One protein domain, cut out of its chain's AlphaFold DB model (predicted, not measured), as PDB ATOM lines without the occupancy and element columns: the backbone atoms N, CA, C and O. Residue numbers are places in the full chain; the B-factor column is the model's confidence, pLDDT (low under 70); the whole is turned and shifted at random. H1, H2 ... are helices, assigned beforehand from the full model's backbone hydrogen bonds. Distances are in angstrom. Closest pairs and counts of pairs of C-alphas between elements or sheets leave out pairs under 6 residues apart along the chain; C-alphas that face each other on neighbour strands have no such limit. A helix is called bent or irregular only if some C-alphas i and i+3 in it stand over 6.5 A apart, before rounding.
ATOM      1  N   ILE A 228      -8.673  44.158 -18.698       76.25
ATOM      2  CA  ILE A 228      -8.381  42.863 -18.059       76.25
ATOM      3  C   ILE A 228      -7.742  43.080 -16.689       76.25
ATOM      4  O   ILE A 228      -8.114  42.403 -15.732       76.25
ATOM      5  N   ARG A 229      -6.830  44.054 -16.560       82.25
ATOM      6  CA  ARG A 229      -6.250  44.418 -15.256       82.25
ATOM      7  C   ARG A 229      -7.329  44.840 -14.266       82.25
ATOM      8  O   ARG A 229      -7.371  44.315 -13.156       82.25
ATOM      9  N   LYS A 230      -8.241  45.719 -14.692       83.81
ATOM     10  CA  LYS A 230      -9.353  46.185 -13.859       83.81
ATOM     11  C   LYS A 230     -10.290  45.046 -13.451       83.81
ATOM     12  O   LYS A 230     -10.665  44.961 -12.286       83.81
ATOM     13  N   ALA A 231     -10.620  44.142 -14.374       76.94
ATOM     14  CA  ALA A 231     -11.452  42.982 -14.066       76.94
ATOM     15  C   ALA A 231     -10.760  42.007 -13.093       76.94
ATOM     16  O   ALA A 231     -11.407  41.420 -12.226       76.94
ATOM     17  N   PHE A 232      -9.433  41.863 -13.187       80.75
ATOM     18  CA  PHE A 232      -8.654  41.036 -12.268       80.75
ATOM     19  C   PHE A 232      -8.586  41.640 -10.859       80.75
ATOM     20  O   PHE A 232      -8.730  40.914  -9.874       80.75
ATOM     21  N   GLU A 233      -8.426  42.963 -10.743       86.00
ATOM     22  CA  GLU A 233      -8.517  43.645  -9.447       86.00
ATOM     23  C   GLU A 233      -9.914  43.528  -8.835       86.00
ATOM     24  O   GLU A 233     -10.029  43.154  -7.669       86.00
ATOM     25  N   GLN A 234     -10.974  43.729  -9.621       82.62
ATOM     26  CA  GLN A 234     -12.349  43.537  -9.148       82.62
ATOM     27  C   GLN A 234     -12.601  42.095  -8.682       82.62
ATOM     28  O   GLN A 234     -13.197  41.882  -7.629       82.62
ATOM     29  N   SER A 235     -12.096  41.095  -9.411       81.38
ATOM     30  CA  SER A 235     -12.163  39.686  -8.996       81.38
ATOM     31  C   SER A 235     -11.505  39.464  -7.631       81.38
ATOM     32  O   SER A 235     -12.062  38.809  -6.745       81.38
ATOM     33  N   LYS A 236     -10.324  40.060  -7.434       85.06
ATOM     34  CA  LYS A 236      -9.566  39.971  -6.186       85.06
ATOM     35  C   LYS A 236     -10.313  40.617  -5.018       85.06
ATOM     36  O   LYS A 236     -10.322  40.046  -3.929       85.06
ATOM     37  N   GLU A 237     -10.960  41.760  -5.237       87.19
ATOM     38  CA  GLU A 237     -11.795  42.420  -4.226       87.19
ATOM     39  C   GLU A 237     -13.008  41.567  -3.835       87.19
ATOM     40  O   GLU A 237     -13.272  41.395  -2.644       87.19
ATOM     41  N   VAL A 238     -13.707  40.969  -4.808       80.56
ATOM     42  CA  VAL A 238     -14.859  40.091  -4.539       80.56
ATOM     43  C   VAL A 238     -14.434  38.851  -3.748       80.56
ATOM     44  O   VAL A 238     -15.090  38.487  -2.772       80.56
ATOM     45  N   MET A 239     -13.306  38.232  -4.106       79.19
ATOM     46  CA  MET A 239     -12.765  37.083  -3.373       79.19
ATOM     47  C   MET A 239     -12.354  37.447  -1.941       79.19
ATOM     48  O   MET A 239     -12.639  36.692  -1.011       79.19
ATOM     49  N   ALA A 240     -11.732  38.612  -1.740       84.38
ATOM     50  CA  ALA A 240     -11.365  39.093  -0.408       84.38
ATOM     51  C   ALA A 240     -12.602  39.385   0.461       84.38
ATOM     52  O   ALA A 240     -12.614  39.059   1.651       84.38
ATOM     53  N   LEU A 241     -13.658  39.953  -0.130       85.06
ATOM     54  CA  LEU A 241     -14.937  40.191   0.539       85.06
ATOM     55  C   LEU A 241     -15.598  38.870   0.965       85.06
ATOM     56  O   LEU A 241     -16.018  38.737   2.116       85.06
ATOM     57  N   LEU A 242     -15.639  37.883   0.064       82.25
ATOM     58  CA  LEU A 242     -16.175  36.547   0.338       82.25
ATOM     59  C   LEU A 242     -15.399  35.867   1.475       82.25
ATOM     60  O   LEU A 242     -15.998  35.321   2.401       82.25
ATOM     61  N   GLU A 243     -14.066  35.939   1.457       83.88
ATOM     62  CA  GLU A 243     -13.226  35.375   2.518       83.88
ATOM     63  C   GLU A 243     -13.479  36.055   3.873       83.88
ATOM     64  O   GLU A 243     -13.631  35.376   4.894       83.88
ATOM     65  N   ALA A 244     -13.567  37.389   3.898       86.62
ATOM     66  CA  ALA A 244     -13.877  38.143   5.110       86.62
ATOM     67  C   ALA A 244     -15.256  37.767   5.671       86.62
ATOM     68  O   ALA A 244     -15.413  37.602   6.883       86.62
ATOM     69  N   GLN A 245     -16.241  37.568   4.796       82.00
ATOM     70  CA  GLN A 245     -17.585  37.181   5.197       82.00
ATOM     71  C   GLN A 245     -17.653  35.739   5.710       82.00
ATOM     72  O   GLN A 245     -18.315  35.496   6.718       82.00
ATOM     73  N   MET A 246     -16.941  34.796   5.084       81.19
ATOM     74  CA  MET A 246     -16.830  33.424   5.593       81.19
ATOM     75  C   MET A 246     -16.144  33.383   6.962       81.19
ATOM     76  O   MET A 246     -16.577  32.653   7.849       81.19
ATOM     77  N   LYS A 247     -15.102  34.195   7.183       84.12
ATOM     78  CA  LYS A 247     -14.475  34.322   8.510       84.12
ATOM     79  C   LYS A 247     -15.446  34.909   9.531       84.12
ATOM     80  O   LYS A 247     -15.538  34.405  10.649       84.12
ATOM     81  N   ALA A 248     -16.200  35.940   9.148       83.44
ATOM     82  CA  ALA A 248     -17.202  36.546  10.017       83.44
ATOM     83  C   ALA A 248     -18.325  35.559  10.378       83.44
ATOM     84  O   ALA A 248     -18.708  35.493  11.543       83.44
ATOM     85  N   SER A 249     -18.818  34.760   9.424       77.69
ATOM     86  CA  SER A 249     -19.861  33.760   9.684       77.69
ATOM     87  C   SER A 249     -19.359  32.607  10.552       77.69
ATOM     88  O   SER A 249     -20.090  32.157  11.435       77.69
ATOM     89  N   LEU A 250     -18.093  32.201  10.401       81.50
ATOM     90  CA  LEU A 250     -17.472  31.194  11.264       81.50
ATOM     91  C   LEU A 250     -17.491  31.632  12.738       81.50
ATOM     92  O   LEU A 250     -17.826  30.839  13.619       81.50
ATOM     93  N   HIS A 251     -17.211  32.914  12.996       79.00
ATOM     94  CA  HIS A 251     -17.239  33.499  14.339       79.00
ATOM     95  C   HIS A 251     -18.652  33.769  14.882       79.00
ATOM     96  O   HIS A 251     -18.819  33.849  16.096       79.00
ATOM     97  N   LYS A 252     -19.665  33.900  14.014       74.44
ATOM     98  CA  LYS A 252     -21.049  34.245  14.394       74.44
ATOM     99  C   LYS A 252     -22.007  33.054  14.490       74.44
ATOM    100  O   LYS A 252     -23.170  33.244  14.826       74.44
ATOM    101  N   SER A 253     -21.527  31.838  14.237       58.22
ATOM    102  CA  SER A 253     -22.319  30.598  14.141       58.22
ATOM    103  C   SER A 253     -23.041  30.132  15.425       58.22
ATOM    104  O   SER A 253     -23.601  29.039  15.442       58.22
ATOM    105  N   ALA A 254     -23.083  30.942  16.489       66.56
ATOM    106  CA  ALA A 254     -23.831  30.631  17.708       66.56
ATOM    107  C   ALA A 254     -25.339  30.943  17.607       66.56
ATOM    108  O   ALA A 254     -26.125  30.305  18.307       66.56
ATOM    109  N   ASP A 255     -25.759  31.855  16.721       67.75
ATOM    110  CA  ASP A 255     -27.160  32.285  16.613       67.75
ATOM    111  C   ASP A 255     -27.807  31.820  15.297       67.75
ATOM    112  O   ASP A 255     -27.538  32.328  14.210       67.75
ATOM    113  N   ILE A 256     -28.722  30.854  15.413       68.50
ATOM    114  CA  ILE A 256     -29.421  30.176  14.301       68.50
ATOM    115  C   ILE A 256     -30.273  31.147  13.452       68.50
ATOM    116  O   ILE A 256     -30.556  30.870  12.289       68.50
ATOM    117  N   ALA A 257     -30.654  32.306  13.998       74.31
ATOM    118  CA  ALA A 257     -31.549  33.263  13.343       74.31
ATOM    119  C   ALA A 257     -30.907  34.085  12.201       74.31
ATOM    120  O   ALA A 257     -31.634  34.691  11.418       74.31
ATOM    121  N   ASP A 258     -29.575  34.111  12.075       79.19
ATOM    122  CA  ASP A 258     -28.877  34.889  11.031       79.19
ATOM    123  C   ASP A 258     -28.545  34.062   9.764       79.19
ATOM    124  O   ASP A 258     -27.986  34.598   8.802       79.19
ATOM    125  N   ASN A 259     -28.913  32.774   9.718       80.75
ATOM    126  CA  ASN A 259     -28.546  31.876   8.615       80.75
ATOM    127  C   ASN A 259     -29.209  32.259   7.274       80.75
ATOM    128  O   ASN A 259     -28.563  32.212   6.230       80.75
ATOM    129  N   ASP A 260     -30.458  32.735   7.299       84.81
ATOM    130  CA  ASP A 260     -31.178  33.136   6.078       84.81
ATOM    131  C   ASP A 260     -30.546  34.368   5.410       84.81
ATOM    132  O   ASP A 260     -30.455  34.454   4.185       84.81
ATOM    133  N   LYS A 261     -30.036  35.315   6.210       84.12
ATOM    134  CA  LYS A 261     -29.303  36.481   5.687       84.12
ATOM    135  C   LYS A 261     -27.965  36.073   5.087       84.12
ATOM    136  O   LYS A 261     -27.544  36.650   4.084       84.12
ATOM    137  N   PHE A 262     -27.293  35.093   5.691       82.81
ATOM    138  CA  PHE A 262     -26.050  34.555   5.150       82.81
ATOM    139  C   PHE A 262     -26.290  33.881   3.796       82.81
ATOM    140  O   PHE A 262     -25.579  34.204   2.847       82.81
ATOM    141  N   ALA A 263     -27.326  33.044   3.682       83.00
ATOM    142  CA  ALA A 263     -27.710  32.399   2.425       83.00
ATOM    143  C   ALA A 263     -28.027  33.425   1.324       83.00
ATOM    144  O   ALA A 263     -27.422  33.378   0.257       83.00
ATOM    145  N   ALA A 264     -28.866  34.428   1.613       86.06
ATOM    146  CA  ALA A 264     -29.196  35.477   0.645       86.06
ATOM    147  C   ALA A 264     -27.963  36.282   0.186       86.06
ATOM    148  O   ALA A 264     -27.865  36.686  -0.971       86.06
ATOM    149  N   THR A 265     -27.001  36.510   1.086       82.56
ATOM    150  CA  THR A 265     -25.763  37.224   0.735       82.56
ATOM    151  C   THR A 265     -24.823  36.349  -0.096       82.56
ATOM    152  O   THR A 265     -24.172  36.852  -1.010       82.56
ATOM    153  N   LEU A 266     -24.758  35.046   0.197       83.00
ATOM    154  CA  LEU A 266     -23.981  34.082  -0.578       83.00
ATOM    155  C   LEU A 266     -24.521  33.970  -2.010       83.00
ATOM    156  O   LEU A 266     -23.740  34.011  -2.959       83.00
ATOM    157  N   ASP A 267     -25.845  33.909  -2.166       84.06
ATOM    158  CA  ASP A 267     -26.499  33.875  -3.476       84.06
ATOM    159  C   ASP A 267     -26.188  35.148  -4.276       84.06
ATOM    160  O   ASP A 267     -25.710  35.055  -5.409       84.06
ATOM    161  N   ALA A 268     -26.329  36.329  -3.664       82.56
ATOM    162  CA  ALA A 268     -25.991  37.603  -4.305       82.56
ATOM    163  C   ALA A 268     -24.509  37.687  -4.729       82.56
ATOM    164  O   ALA A 268     -24.188  38.223  -5.791       82.56
ATOM    165  N   GLN A 269     -23.589  37.137  -3.929       80.25
ATOM    166  CA  GLN A 269     -22.166  37.078  -4.283       80.25
ATOM    167  C   GLN A 269     -21.878  36.076  -5.398       80.25
ATOM    168  O   GLN A 269     -21.045  36.349  -6.263       80.25
ATOM    169  N   SER A 270     -22.572  34.938  -5.411       81.56
ATOM    170  CA  SER A 270     -22.456  33.965  -6.495       81.56
ATOM    171  C   SER A 270     -22.904  34.570  -7.830       81.56
ATOM    172  O   SER A 270     -22.213  34.413  -8.836       81.56
ATOM    173  N   GLU A 271     -23.983  35.358  -7.829       84.31
ATOM    174  CA  GLU A 271     -24.471  36.072  -9.009       84.31
ATOM    175  C   GLU A 271     -23.477  37.153  -9.463       84.31
ATOM    176  O   GLU A 271     -23.169  37.260 -10.653       84.31
ATOM    177  N   ALA A 272     -22.895  37.904  -8.521       81.62
ATOM    178  CA  ALA A 272     -21.858  38.892  -8.817       81.62
ATOM    179  C   ALA A 272     -20.603  38.256  -9.444       81.62
ATOM    180  O   ALA A 272     -20.062  38.796 -10.411       81.62
ATOM    181  N   LEU A 273     -20.167  37.091  -8.950       79.56
ATOM    182  CA  LEU A 273     -19.046  36.337  -9.521       79.56
ATOM    183  C   LEU A 273     -19.354  35.829 -10.932       79.56
ATOM    184  O   LEU A 273     -18.499  35.926 -11.811       79.56
ATOM    185  N   VAL A 274     -20.569  35.327 -11.174       83.25
ATOM    186  CA  VAL A 274     -20.999  34.906 -12.517       83.25
ATOM    187  C   VAL A 274     -20.992  36.091 -13.482       83.25
ATOM    188  O   VAL A 274     -20.484  35.967 -14.599       83.25
ATOM    189  N   LYS A 275     -21.488  37.255 -13.050       84.12
ATOM    190  CA  LYS A 275     -21.493  38.478 -13.862       84.12
ATOM    191  C   LYS A 275     -20.076  38.959 -14.189       84.12
ATOM    192  O   LYS A 275     -19.793  39.258 -15.345       84.12
ATOM    193  N   LEU A 276     -19.178  38.963 -13.205       82.00
ATOM    194  CA  LEU A 276     -17.776  39.337 -13.398       82.00
ATOM    195  C   LEU A 276     -17.044  38.346 -14.318       82.00
ATOM    196  O   LEU A 276     -16.280  38.752 -15.189       82.00
ATOM    197  N   HIS A 277     -17.318  37.047 -14.191       81.56
ATOM    198  CA  HIS A 277     -16.768  36.041 -15.095       81.56
ATOM    199  C   HIS A 277     -17.264  36.233 -16.538       81.56
ATOM    200  O   HIS A 277     -16.486  36.094 -17.482       81.56
ATOM    201  N   ALA A 278     -18.538  36.592 -16.724       83.44
ATOM    202  CA  ALA A 278     -19.079  36.930 -18.040       83.44
ATOM    203  C   ALA A 278     -18.412  38.185 -18.636       83.44
ATOM    204  O   ALA A 278     -18.102  38.196 -19.825       83.44
ATOM    205  N   GLU A 279     -18.127  39.204 -17.820       83.38
ATOM    206  CA  GLU A 279     -17.427  40.427 -18.241       83.38
ATOM    207  C   GLU A 279     -15.960  40.160 -18.619       83.38
ATOM    208  O   GLU A 279     -15.492  40.624 -19.661       83.38
ATOM    209  N   ILE A 280     -15.249  39.328 -17.845       79.81
ATOM    210  CA  ILE A 280     -13.891  38.871 -18.182       79.81
ATOM    211  C   ILE A 280     -13.895  38.118 -19.513       79.81
ATOM    212  O   ILE A 280     -13.054  38.381 -20.372       79.81
ATOM    213  N   LEU A 281     -14.848  37.198 -19.703       83.94
ATOM    214  CA  LEU A 281     -14.966  36.462 -20.958       83.94
ATOM    215  C   LEU A 281     -15.274  37.396 -22.128       83.94
ATOM    216  O   LEU A 281     -14.645  37.243 -23.168       83.94
ATOM    217  N   ALA A 282     -16.156  38.385 -21.965       84.50
ATOM    218  CA  ALA A 282     -16.500  39.343 -23.017       84.50
ATOM    219  C   ALA A 282     -15.297  40.178 -23.501       84.50
ATOM    220  O   ALA A 282     -15.257  40.574 -24.666       84.50
ATOM    221  N   HIS A 283     -14.304  40.411 -22.639       81.44
ATOM    222  CA  HIS A 283     -13.070  41.129 -22.979       81.44
ATOM    223  C   HIS A 283     -11.883  40.227 -23.338       81.44
ATOM    224  O   HIS A 283     -10.849  40.727 -23.788       81.44
ATOM    225  N   ALA A 284     -12.012  38.913 -23.165       81.88
ATOM    226  CA  ALA A 284     -10.983  37.971 -23.563       81.88
ATOM    227  C   ALA A 284     -10.882  37.889 -25.101       81.88
ATOM    228  O   ALA A 284     -11.902  37.970 -25.792       81.88
ATOM    229  N   PRO A 285      -9.675  37.698 -25.664       83.19
ATOM    230  CA  PRO A 285      -9.523  37.469 -27.096       83.19
ATOM    231  C   PRO A 285     -10.309  36.221 -27.526       83.19
ATOM    232  O   PRO A 285     -10.448  35.267 -26.756       83.19
ATOM    233  N   ALA A 286     -10.804  36.212 -28.768       81.94
ATOM    234  CA  ALA A 286     -11.689  35.163 -29.290       81.94
ATOM    235  C   ALA A 286     -11.122  33.739 -29.125       81.94
ATOM    236  O   ALA A 286     -11.872  32.789 -28.914       81.94
ATOM    237  N   GLU A 287      -9.797  33.595 -29.162       79.19
ATOM    238  CA  GLU A 287      -9.102  32.325 -28.941       79.19
ATOM    239  C   GLU A 287      -9.269  31.803 -27.502       79.19
ATOM    240  O   GLU A 287      -9.569  30.627 -27.295       79.19
ATOM    241  N   VAL A 288      -9.189  32.688 -26.504       78.19
ATOM    242  CA  VAL A 288      -9.405  32.350 -25.087       78.19
ATOM    243  C   VAL A 288     -10.881  32.059 -24.818       78.19
ATOM    244  O   VAL A 288     -11.196  31.132 -24.073       78.19
ATOM    245  N   GLN A 289     -11.801  32.785 -25.464       84.88
ATOM    246  CA  GLN A 289     -13.234  32.479 -25.381       84.88
ATOM    247  C   GLN A 289     -13.554  31.094 -25.963       84.88
ATOM    248  O   GLN A 289     -14.285  30.322 -25.339       84.88
ATOM    249  N   ALA A 290     -12.983  30.755 -27.124       83.81
ATOM    250  CA  ALA A 290     -13.164  29.453 -27.760       83.81
ATOM    251  C   ALA A 290     -12.598  28.316 -26.895       83.81
ATOM    252  O   ALA A 290     -13.247  27.281 -26.726       83.81
ATOM    253  N   GLN A 291     -11.427  28.521 -26.285       83.06
ATOM    254  CA  GLN A 291     -10.823  27.554 -25.369       83.06
ATOM    255  C   GLN A 291     -11.652  27.375 -24.088       83.06
ATOM    256  O   GLN A 291     -11.888  26.243 -23.658       83.06
ATOM    257  N   ALA A 292     -12.147  28.469 -23.504       75.56
ATOM    258  CA  ALA A 292     -13.025  28.423 -22.338       75.56
ATOM    259  C   ALA A 292     -14.344  27.697 -22.656       75.56
ATOM    260  O   ALA A 292     -14.761  26.822 -21.898       75.56
ATOM    261  N   GLN A 293     -14.974  27.982 -23.803       83.31
ATOM    262  CA  GLN A 293     -16.176  27.268 -24.249       83.31
ATOM    263  C   GLN A 293     -15.914  25.776 -24.481       83.31
ATOM    264  O   GLN A 293     -16.732  24.953 -24.073       83.31
ATOM    265  N   ALA A 294     -14.777  25.409 -25.079       80.38
ATOM    266  CA  ALA A 294     -14.406  24.011 -25.284       80.38
ATOM    267  C   ALA A 294     -14.227  23.259 -23.951       80.38
ATOM    268  O   ALA A 294     -14.720  22.140 -23.803       80.38
TER     269      ALA A 294
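This is residues 228 to 294 of the 478 residues of an uncharacterized protein of Fonsecaea multimorphosa CBS 102226 (UniProt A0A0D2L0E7). You are looking at a long helical hairpin: H1 and H2 run side by side in opposite ways, and the short helix H3 turns aside at the end of H2 away from the hairpin's bend. The printed part has 67 residues with three named helices, H1, H2 and H3 in chain order, and no named strand; the class is all helix. The whole is loose, with a radius of gyration of the C-alphas of 15.6 A, and spans 49 by 21 by 15 A.

Begin with H1, residues 228 to 252, and H2, residues 256 to 283. They form a helical hairpin and touch, closest at the C-alphas of Ala 231 and Ile 280, 6.3 A apart. Their lines stand at a shallow tilt of 11 degrees, opposite ways. H3, residues 286 to 294, is close to but not clearly touching H2; their closest C-alphas, Leu 281 and Gln 289, are 6.2 A apart. Those two stand at a steep tilt of 48 degrees. H1 and H3 are apart. In H1 and H3 every O i to N i+4 pair is within hydrogen-bond range; in H2, 22 of 24 are.

Find C-alpha 228 at (-8.381, 42.863, -18.059); H1 runs 35.9 A from there to C-alpha 252. H2 runs 42.2 A from C-alpha 256 at (-29.421, 30.176, 14.301), and is irregular: C-alphas 257 and 260 are 7.3 A apart. H3 ends at C-alpha 294, (-14.406, 24.011, -25.284), 12.2 A from its first.

The printed part has no cut, and both links are tight. Residues 250 to 257, of which 250 to 252 belong to H1, stand free. In this model, pLDDT is under 70 at residues 253 to 256.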